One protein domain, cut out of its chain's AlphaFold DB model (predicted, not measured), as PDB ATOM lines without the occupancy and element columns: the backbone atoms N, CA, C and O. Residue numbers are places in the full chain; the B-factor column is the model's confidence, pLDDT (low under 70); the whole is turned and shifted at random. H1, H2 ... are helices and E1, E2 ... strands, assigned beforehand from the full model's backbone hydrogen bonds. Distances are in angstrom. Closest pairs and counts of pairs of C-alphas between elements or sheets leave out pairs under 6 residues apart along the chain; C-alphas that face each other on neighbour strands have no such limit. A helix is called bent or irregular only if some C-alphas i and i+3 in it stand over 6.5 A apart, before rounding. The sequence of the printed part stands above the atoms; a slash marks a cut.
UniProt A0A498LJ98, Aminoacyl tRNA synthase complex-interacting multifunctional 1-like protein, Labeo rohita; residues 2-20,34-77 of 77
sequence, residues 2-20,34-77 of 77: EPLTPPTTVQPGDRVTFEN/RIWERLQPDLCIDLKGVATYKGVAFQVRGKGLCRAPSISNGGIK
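AT A GLANCE: This is residues 2 to 20 and 34 to 77 of the 77 residues of the protein "Aminoacyl tRNA synthase complex-interacting multifunctional 1-like protein" of Labeo rohita (UniProt A0A498LJ98). The model shows little regular structure: long loop stretches, residues 2 to 20 and 54 to 77, lie around a small hairpin of strands E1 and E2, with helix H1 at the start of E1. Short antiparallel pairings tie residues 74 to 75 to E1, 56 to 57 to E2, and 59 to 60 to both 16 to 17 and 64 to 65. The printed part has 63 residues, 14 of them in named elements, in the order H1, E1, E2; the class is mixed. It is compact, with a radius of gyration of the C-alphas of 11.4 A, and spans 30 by 26 by 20 A.

HOW THE PARTS SIT: H1, residues 35 to 42, has 2 of 4 O i to N i+4 pairs and 3 of 5 O i to N i+3 pairs within hydrogen-bond range. It is only just irregular: C-alphas 38 and 41 are 6.8 A apart. A tight link joins it to E1, residues 43 to 45. E1 and E2, residues 51 to 53, form an antiparallel hairpin at 150 degrees; N 44 and O 52 are 3.0 A apart.

IN THESE COORDINATES: H1 measures 11.9 A from C-alpha 35 at (92.081, 117.291, 178.575). E1 and E2 measure 7.3 A each; E2 ends at C-alpha 53, (104.652, 115.452, 173.571).

THE WHOLE: Residues 21 to 33 are cut out, a gap of 21.7 A between C-alphas 20 and 34. No printed residue is under pLDDT 70.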
ATOM      1  N   GLU A   2     112.448 120.336 188.103       93.12
ATOM      2  CA  GLU A   2     113.104 121.549 187.609       93.12
ATOM      3  C   GLU A   2     112.231 122.205 186.529       93.12
ATOM      4  O   GLU A   2     111.417 121.508 185.914       93.12
ATOM      5  N   PRO A   3     112.361 123.523 186.304       94.88
ATOM      6  CA  PRO A   3     111.669 124.192 185.214       94.88
ATOM      7  C   PRO A   3     112.315 123.865 183.863       94.88
ATOM      8  O   PRO A   3     113.537 123.762 183.742       94.88
ATOM      9  N   LEU A   4     111.488 123.770 182.822       96.19
ATOM     10  CA  LEU A   4     111.980 123.737 181.449       96.19
ATOM     11  C   LEU A   4     112.552 125.106 181.072       96.19
ATOM     12  O   LEU A   4     111.963 126.150 181.349       96.19
ATOM     13  N   THR A   5     113.694 125.083 180.402       96.12
ATOM     14  CA  THR A   5     114.374 126.259 179.873       96.12
ATOM     15  C   THR A   5     114.003 126.432 178.398       96.12
ATOM     16  O   THR A   5     114.167 125.489 177.614       96.12
ATOM     17  N   PRO A   6     113.486 127.603 177.993       95.38
ATOM     18  CA  PRO A   6     113.218 127.892 176.591       95.38
ATOM     19  C   PRO A   6     114.522 128.131 175.803       95.38
ATOM     20  O   PRO A   6     115.589 128.290 176.400       95.38
ATOM     21  N   PRO A   7     114.473 128.189 174.460       93.81
ATOM     22  CA  PRO A   7     115.627 128.615 173.671       93.81
ATOM     23  C   PRO A   7     116.032 130.071 173.985       93.81
ATOM     24  O   PRO A   7     115.236 130.865 174.472       93.81
ATOM     25  N   THR A   8     117.275 130.448 173.689       88.62
ATOM     26  CA  THR A   8     117.874 131.729 174.123       88.62
ATOM     27  C   THR A   8     117.256 132.984 173.503       88.62
ATOM     28  O   THR A   8     117.420 134.072 174.044       88.62
ATOM     29  N   THR A   9     116.554 132.864 172.377       89.19
ATOM     30  CA  THR A   9     116.018 133.999 171.606       89.19
ATOM     31  C   THR A   9     114.525 134.248 171.845       89.19
ATOM     32  O   THR A   9     113.878 134.962 171.069       89.19
ATOM     33  N   VAL A  10     113.953 133.650 172.897       94.88
ATOM     34  CA  VAL A  10     112.528 133.813 173.205       94.88
ATOM     35  C   VAL A  10     112.198 135.156 173.837       94.88
ATOM     36  O   VAL A  10     113.014 135.777 174.512       94.88
ATOM     37  N   GLN A  11     110.959 135.581 173.632       94.12
ATOM     38  CA  GLN A  11     110.356 136.760 174.234       94.12
ATOM     39  C   GLN A  11     109.050 136.370 174.942       94.12
ATOM     40  O   GLN A  11     108.396 135.402 174.540       94.12
ATOM     41  N   PRO A  12     108.634 137.118 175.979       94.81
ATOM     42  CA  PRO A  12     107.318 136.939 176.577       94.81
ATOM     43  C   PRO A  12     106.211 136.987 175.516       94.81
ATOM     44  O   PRO A  12     106.162 137.908 174.704       94.81
ATOM     45  N   GLY A  13     105.328 135.986 175.527       94.12
ATOM     46  CA  GLY A  13     104.257 135.829 174.537       94.12
ATOM     47  C   GLY A  13     104.589 134.895 173.369       94.12
ATOM     48  O   GLY A  13     103.676 134.521 172.631       94.12
ATOM     49  N   ASP A  14     105.845 134.459 173.219       95.19
ATOM     50  CA  ASP A  14     106.185 133.401 172.268       95.19
ATOM     51  C   ASP A  14     105.406 132.119 172.567       95.19
ATOM     52  O   ASP A  14     105.330 131.650 173.706       95.19
ATOM     53  N   ARG A  15     104.854 131.521 171.509       94.50
ATOM     54  CA  ARG A  15     104.079 130.287 171.612       94.50
ATOM     55  C   ARG A  15     104.983 129.069 171.459       94.50
ATOM     56  O   ARG A  15     105.729 128.952 170.485       94.50
ATOM     57  N   VAL A  16     104.842 128.134 172.392       95.56
ATOM     58  CA  VAL A  16     105.318 126.763 172.212       95.56
ATOM     59  C   VAL A  16     104.305 126.026 171.342       95.56
ATOM     60  O   VAL A  16     103.102 126.086 171.578       95.56
ATOM     61  N   THR A  17     104.805 125.358 170.315       95.50
ATOM     62  CA  THR A  17     104.028 124.645 169.303       95.50
ATOM     63  C   THR A  17     104.630 123.267 169.066       95.50
ATOM     64  O   THR A  17     105.785 123.015 169.418       95.50
ATOM     65  N   PHE A  18     103.844 122.385 168.456       95.38
ATOM     66  CA  PHE A  18     104.245 121.028 168.114       95.38
ATOM     67  C   PHE A  18     104.023 120.828 166.617       95.38
ATOM     68  O   PHE A  18     102.902 120.988 166.141       95.38
ATOM     69  N   GLU A  19     105.074 120.484 165.876       91.56
ATOM     70  CA  GLU A  19     105.042 120.436 164.404       91.56
ATOM     71  C   GLU A  19     103.925 119.533 163.851       91.56
ATOM     72  O   GLU A  19     103.229 119.912 162.913       91.56
ATOM     73  N   ASN A  20     103.684 118.388 164.495       93.25
ATOM     74  CA  ASN A  20     102.669 117.420 164.068       93.25
ATOM     75  C   ASN A  20     101.268 117.668 164.656       93.25
ATOM     76  O   ASN A  20     100.353 116.897 164.376       93.25
ATOM     77  N   ARG A  34      88.716 116.868 181.060       92.94
ATOM     78  CA  ARG A  34      89.970 116.347 181.627       92.94
ATOM     79  C   ARG A  34      91.083 116.248 180.580       92.94
ATOM     80  O   ARG A  34      91.755 115.225 180.453       92.94
ATOM     81  N   ILE A  35      91.182 117.280 179.736       93.50
ATOM     82  CA  ILE A  35      92.081 117.291 178.575       93.50
ATOM     83  C   ILE A  35      93.530 117.209 179.053       93.50
ATOM     84  O   ILE A  35      94.276 116.360 178.577       93.50
ATOM     85  N   TRP A  36      93.906 118.025 180.039       91.94
ATOM     86  CA  TRP A  36      95.258 118.025 180.594       91.94
ATOM     87  C   TRP A  36      95.656 116.649 181.138       91.94
ATOM     88  O   TRP A  36      96.716 116.135 180.793       91.94
ATOM     89  N   GLU A  37      94.778 116.002 181.905       94.44
ATOM     90  CA  GLU A  37      95.039 114.682 182.485       94.44
ATOM     91  C   GLU A  37      95.166 113.580 181.432       94.44
ATOM     92  O   GLU A  37      95.857 112.591 181.659       94.44
ATOM     93  N   ARG A  38      94.517 113.742 180.274       93.94
ATOM     94  CA  ARG A  38      94.671 112.827 179.135       93.94
ATOM     95  C   ARG A  38      95.982 113.050 178.386       93.94
ATOM     96  O   ARG A  38      96.503 112.095 177.827       93.94
ATOM     97  N   LEU A  39      96.488 114.284 178.351       94.19
ATOM     98  CA  LEU A  39      97.716 114.640 177.634       94.19
ATOM     99  C   LEU A  39      98.978 114.411 178.471       94.19
ATOM    100  O   LEU A  39     100.009 114.054 177.912       94.19
ATOM    101  N   GLN A  40      98.906 114.590 179.791       94.75
ATOM    102  CA  GLN A  40     100.054 114.500 180.697       94.75
ATOM    103  C   GLN A  40     100.884 113.208 180.553       94.75
ATOM    104  O   GLN A  40     102.109 113.319 180.538       94.75
ATOM    105  N   PRO A  41     100.296 111.999 180.414       96.00
ATOM    106  CA  PRO A  41     101.080 110.766 180.288       96.00
ATOM    107  C   PRO A  41     101.989 110.732 179.055       96.00
ATOM    108  O   PRO A  41     102.986 110.017 179.046       96.00
ATOM    109  N   ASP A  42     101.650 111.511 178.029       96.44
ATOM    110  CA  ASP A  42     102.412 111.617 176.789       96.44
ATOM    111  C   ASP A  42     103.488 112.722 176.834       96.44
ATOM    112  O   ASP A  42     104.227 112.895 175.859       96.44
ATOM    113  N   LEU A  43     103.558 113.501 177.923       97.06
ATOM    114  CA  LEU A  43     104.539 114.565 178.113       97.06
ATOM    115  C   LEU A  43     105.784 114.040 178.833       97.06
ATOM    116  O   LEU A  43     105.747 113.669 180.010       97.06
ATOM    117  N   CYS A  44     106.924 114.064 178.145       97.19
ATOM    118  CA  CYS A  44     108.188 113.591 178.698       97.19
ATOM    119  C   CYS A  44     109.392 114.375 178.177       97.19
ATOM    120  O   CYS A  44     109.340 115.049 177.150       97.19
ATOM    121  N   ILE A  45     110.494 114.276 178.907       97.88
ATOM    122  CA  ILE A  45     111.808 114.766 178.520       97.88
ATOM    123  C   ILE A  45     112.559 113.593 177.900       97.88
ATOM    124  O   ILE A  45     112.689 112.550 178.538       97.88
ATOM    125  N   ASP A  46     113.056 113.752 176.679       96.75
ATOM    126  CA  ASP A  46     113.797 112.706 175.982       96.75
ATOM    127  C   ASP A  46     115.210 112.486 176.571       96.75
ATOM    128  O   ASP A  46     115.643 113.127 177.535       96.75
ATOM    129  N   LEU A  47     115.964 111.554 175.983       95.88
ATOM    130  CA  LEU A  47     117.338 111.245 176.399       95.88
ATOM    131  C   LEU A  47     118.328 112.402 176.180       95.88
ATOM    132  O   LEU A  47     119.415 112.392 176.748       95.88
ATOM    133  N   LYS A  48     117.973 113.392 175.357       95.31
ATOM    134  CA  LYS A  48     118.784 114.577 175.052       95.31
ATOM    135  C   LYS A  48     118.371 115.785 175.902       95.31
ATOM    136  O   LYS A  48     118.841 116.893 175.641       95.31
ATOM    137  N   GLY A  49     117.484 115.590 176.879       95.81
ATOM    138  CA  GLY A  49     116.960 116.655 177.726       95.81
ATOM    139  C   GLY A  49     115.912 117.533 177.035       95.81
ATOM    140  O   GLY A  49     115.586 118.596 177.552       95.81
ATOM    141  N   VAL A  50     115.381 117.152 175.869       97.31
ATOM    142  CA  VAL A  50     114.360 117.924 175.141       97.31
ATOM    143  C   VAL A  50     112.970 117.567 175.652       97.31
ATOM    144  O   VAL A  50     112.624 116.393 175.740       97.31
ATOM    145  N   ALA A  51     112.151 118.572 175.958       97.88
ATOM    146  CA  ALA A  51     110.750 118.354 176.303       97.88
ATOM    147  C   ALA A  51     109.944 117.961 175.058       97.88
ATOM    148  O   ALA A  51     110.064 118.601 174.010       97.88
ATOM    149  N   THR A  52     109.108 116.932 175.170       97.56
ATOM    150  CA  THR A  52     108.331 116.369 174.063       97.56
ATOM    151  C   THR A  52     106.900 116.017 174.475       97.56
ATOM    152  O   THR A  52     106.626 115.724 175.637       97.56
ATOM    153  N   TYR A  53     105.990 116.037 173.504       97.12
ATOM    154  CA  TYR A  53     104.652 115.452 173.571       97.12
ATOM    155  C   TYR A  53     104.558 114.360 172.509       97.12
ATOM    156  O   TYR A  53     104.707 114.653 171.320       97.12
ATOM    157  N   LYS A  54     104.357 113.099 172.909       95.88
ATOM    158  CA  LYS A  54     104.365 111.942 171.986       95.88
ATOM    159  C   LYS A  54     105.607 111.911 171.077       95.88
ATOM    160  O   LYS A  54     105.509 111.625 169.885       95.88
ATOM    161  N   GLY A  55     106.769 112.277 171.623       95.31
ATOM    162  CA  GLY A  55     108.036 112.368 170.885       95.31
ATOM    163  C   GLY A  55     108.200 113.612 170.002       95.31
ATOM    164  O   GLY A  55     109.261 113.796 169.414       95.31
ATOM    165  N   VAL A  56     107.201 114.496 169.923       97.00
ATOM    166  CA  VAL A  56     107.294 115.772 169.197       97.00
ATOM    167  C   VAL A  56     107.796 116.856 170.136       97.00
ATOM    168  O   VAL A  56     107.216 117.082 171.195       97.00
ATOM    169  N   ALA A  57     108.877 117.530 169.756       97.38
ATOM    170  CA  ALA A  57     109.536 118.499 170.617       97.38
ATOM    171  C   ALA A  57     108.673 119.739 170.898       97.38
ATOM    172  O   ALA A  57     107.977 120.252 170.023       97.38
ATOM    173  N   PHE A  58     108.793 120.257 172.119       97.00
ATOM    174  CA  PHE A  58     108.298 121.571 172.510       97.00
ATOM    175  C   PHE A  58     109.116 122.625 171.765       97.00
ATOM    176  O   PHE A  58     110.261 122.908 172.134       97.00
ATOM    177  N   GLN A  59     108.545 123.190 170.708       95.88
ATOM    178  CA  GLN A  59     109.257 124.094 169.817       95.88
ATOM    179  C   GLN A  59     108.700 125.509 169.900       95.88
ATOM    180  O   GLN A  59     107.502 125.736 169.734       95.88
ATOM    181  N   VAL A  60     109.593 126.483 170.035       96.19
ATOM    182  CA  VAL A  60     109.289 127.872 169.696       96.19
ATOM    183  C   VAL A  60     109.697 128.089 168.244       96.19
ATOM    184  O   VAL A  60     110.880 127.996 167.893       96.19
ATOM    185  N   ARG A  61     108.706 128.313 167.373       91.31
ATOM    186  CA  ARG A  61     108.898 128.361 165.916       91.31
ATOM    187  C   ARG A  61     109.981 129.382 165.541       91.31
ATOM    188  O   ARG A  61     109.915 130.541 165.930       91.31
ATOM    189  N   GLY A  62     110.991 128.926 164.799       91.12
ATOM    190  CA  GLY A  62     112.127 129.747 164.361       91.12
ATOM    191  C   GLY A  62     113.164 130.092 165.440       91.12
ATOM    192  O   GLY A  62     114.161 130.726 165.115       91.12
ATOM    193  N   LYS A  63     112.966 129.678 166.701       94.62
ATOM    194  CA  LYS A  63     113.837 130.044 167.836       94.62
ATOM    195  C   LYS A  63     114.525 128.846 168.487       94.62
ATOM    196  O   LYS A  63     115.666 128.965 168.925       94.62
ATOM    197  N   GLY A  64     113.873 127.683 168.520       94.81
ATOM    198  CA  GLY A  64     114.484 126.435 168.988       94.81
ATOM    199  C   GLY A  64     113.561 125.592 169.862       94.81
ATOM    200  O   GLY A  64     112.340 125.710 169.780       94.81
ATOM    201  N   LEU A  65     114.160 124.732 170.689       96.88
ATOM    202  CA  LEU A  65     113.461 123.727 171.498       96.88
ATOM    203  C   LEU A  65     113.596 124.010 172.995       96.88
ATOM    204  O   LEU A  65     114.659 124.442 173.445       96.88
ATOM    205  N   CYS A  66     112.546 123.698 173.751       96.88
ATOM    206  CA  CYS A  66     112.563 123.743 175.209       96.88
ATOM    207  C   CYS A  66     113.257 122.502 175.784       96.88
ATOM    208  O   CYS A  66     113.042 121.380 175.316       96.88
ATOM    209  N   ARG A  67     114.088 122.699 176.811       97.12
ATOM    210  CA  ARG A  67     114.906 121.638 177.413       97.12
ATOM    211  C   ARG A  67     114.884 121.663 178.930       97.12
ATOM    212  O   ARG A  67     114.754 122.721 179.533       97.12
ATOM    213  N   ALA A  68     115.054 120.504 179.539       97.19
ATOM    214  CA  ALA A  68     115.316 120.376 180.959       97.19
ATOM    215  C   ALA A  68     116.825 120.593 181.222       97.19
ATOM    216  O   ALA A  68     117.642 120.057 180.468       97.19
ATOM    217  N   PRO A  69     117.217 121.410 182.216       94.38
ATOM    218  CA  PRO A  69     118.625 121.673 182.519       94.38
ATOM    219  C   PRO A  69     119.462 120.433 182.845       94.38
ATOM    220  O   PRO A  69     120.629 120.373 182.459       94.38
ATOM    221  N   SER A  70     118.897 119.470 183.578       95.12
ATOM    222  CA  SER A  70     119.646 118.328 184.119       95.12
ATOM    223  C   SER A  70     118.923 116.985 184.005       95.12
ATOM    224  O   SER A  70     119.565 115.934 184.052       95.12
ATOM    225  N   ILE A  71     117.602 116.986 183.827       94.50
ATOM    226  CA  ILE A  71     116.799 115.774 183.689       94.50
ATOM    227  C   ILE A  71     116.874 115.259 182.248       94.50
ATOM    228  O   ILE A  71     116.638 115.984 181.286       94.50
ATOM    229  N   SER A  72     117.131 113.962 182.109       94.69
ATOM    230  CA  SER A  72     116.940 113.204 180.870       94.69
ATOM    231  C   SER A  72     116.011 112.023 181.148       94.69
ATOM    232  O   SER A  72     116.007 111.493 182.260       94.69
ATOM    233  N   ASN A  73     115.199 111.634 180.161       93.69
ATOM    234  CA  ASN A  73     114.227 110.538 180.285       93.69
ATOM    235  C   ASN A  73     113.261 110.686 181.487       93.69
ATOM    236  O   ASN A  73     113.060 109.752 182.264       93.69
ATOM    237  N   GLY A  74     112.705 111.887 181.672       93.62
ATOM    238  CA  GLY A  74     111.843 112.248 182.806       93.62
ATOM    239  C   GLY A  74     110.406 112.585 182.402       93.62
ATOM    240  O   GLY A  74     110.131 112.865 181.242       93.62
ATOM    241  N   GLY A  75     109.474 112.589 183.357       94.25
ATOM    242  CA  GLY A  75     108.088 113.026 183.122       94.25
ATOM    243  C   GLY A  75     107.903 114.536 183.303       94.25
ATOM    244  O   GLY A  75     108.600 115.152 184.111       94.25
ATOM    245  N   ILE A  76     106.935 115.116 182.593       94.25
ATOM    246  CA  ILE A  76     106.508 116.517 182.752       94.25
ATOM    247  C   ILE A  76     105.166 116.535 183.497       94.25
ATOM    248  O   ILE A  76     104.303 115.693 183.244       94.25
ATOM    249  N   LYS A  77     104.998 117.462 184.447       88.88
ATOM    250  CA  LYS A  77     103.776 117.597 185.249       88.88
ATOM    251  C   LYS A  77     103.264 119.021 185.275       88.88
ATOM    252  O   LYS A  77     104.115 119.934 185.251       88.88
TER     253      LYS A  77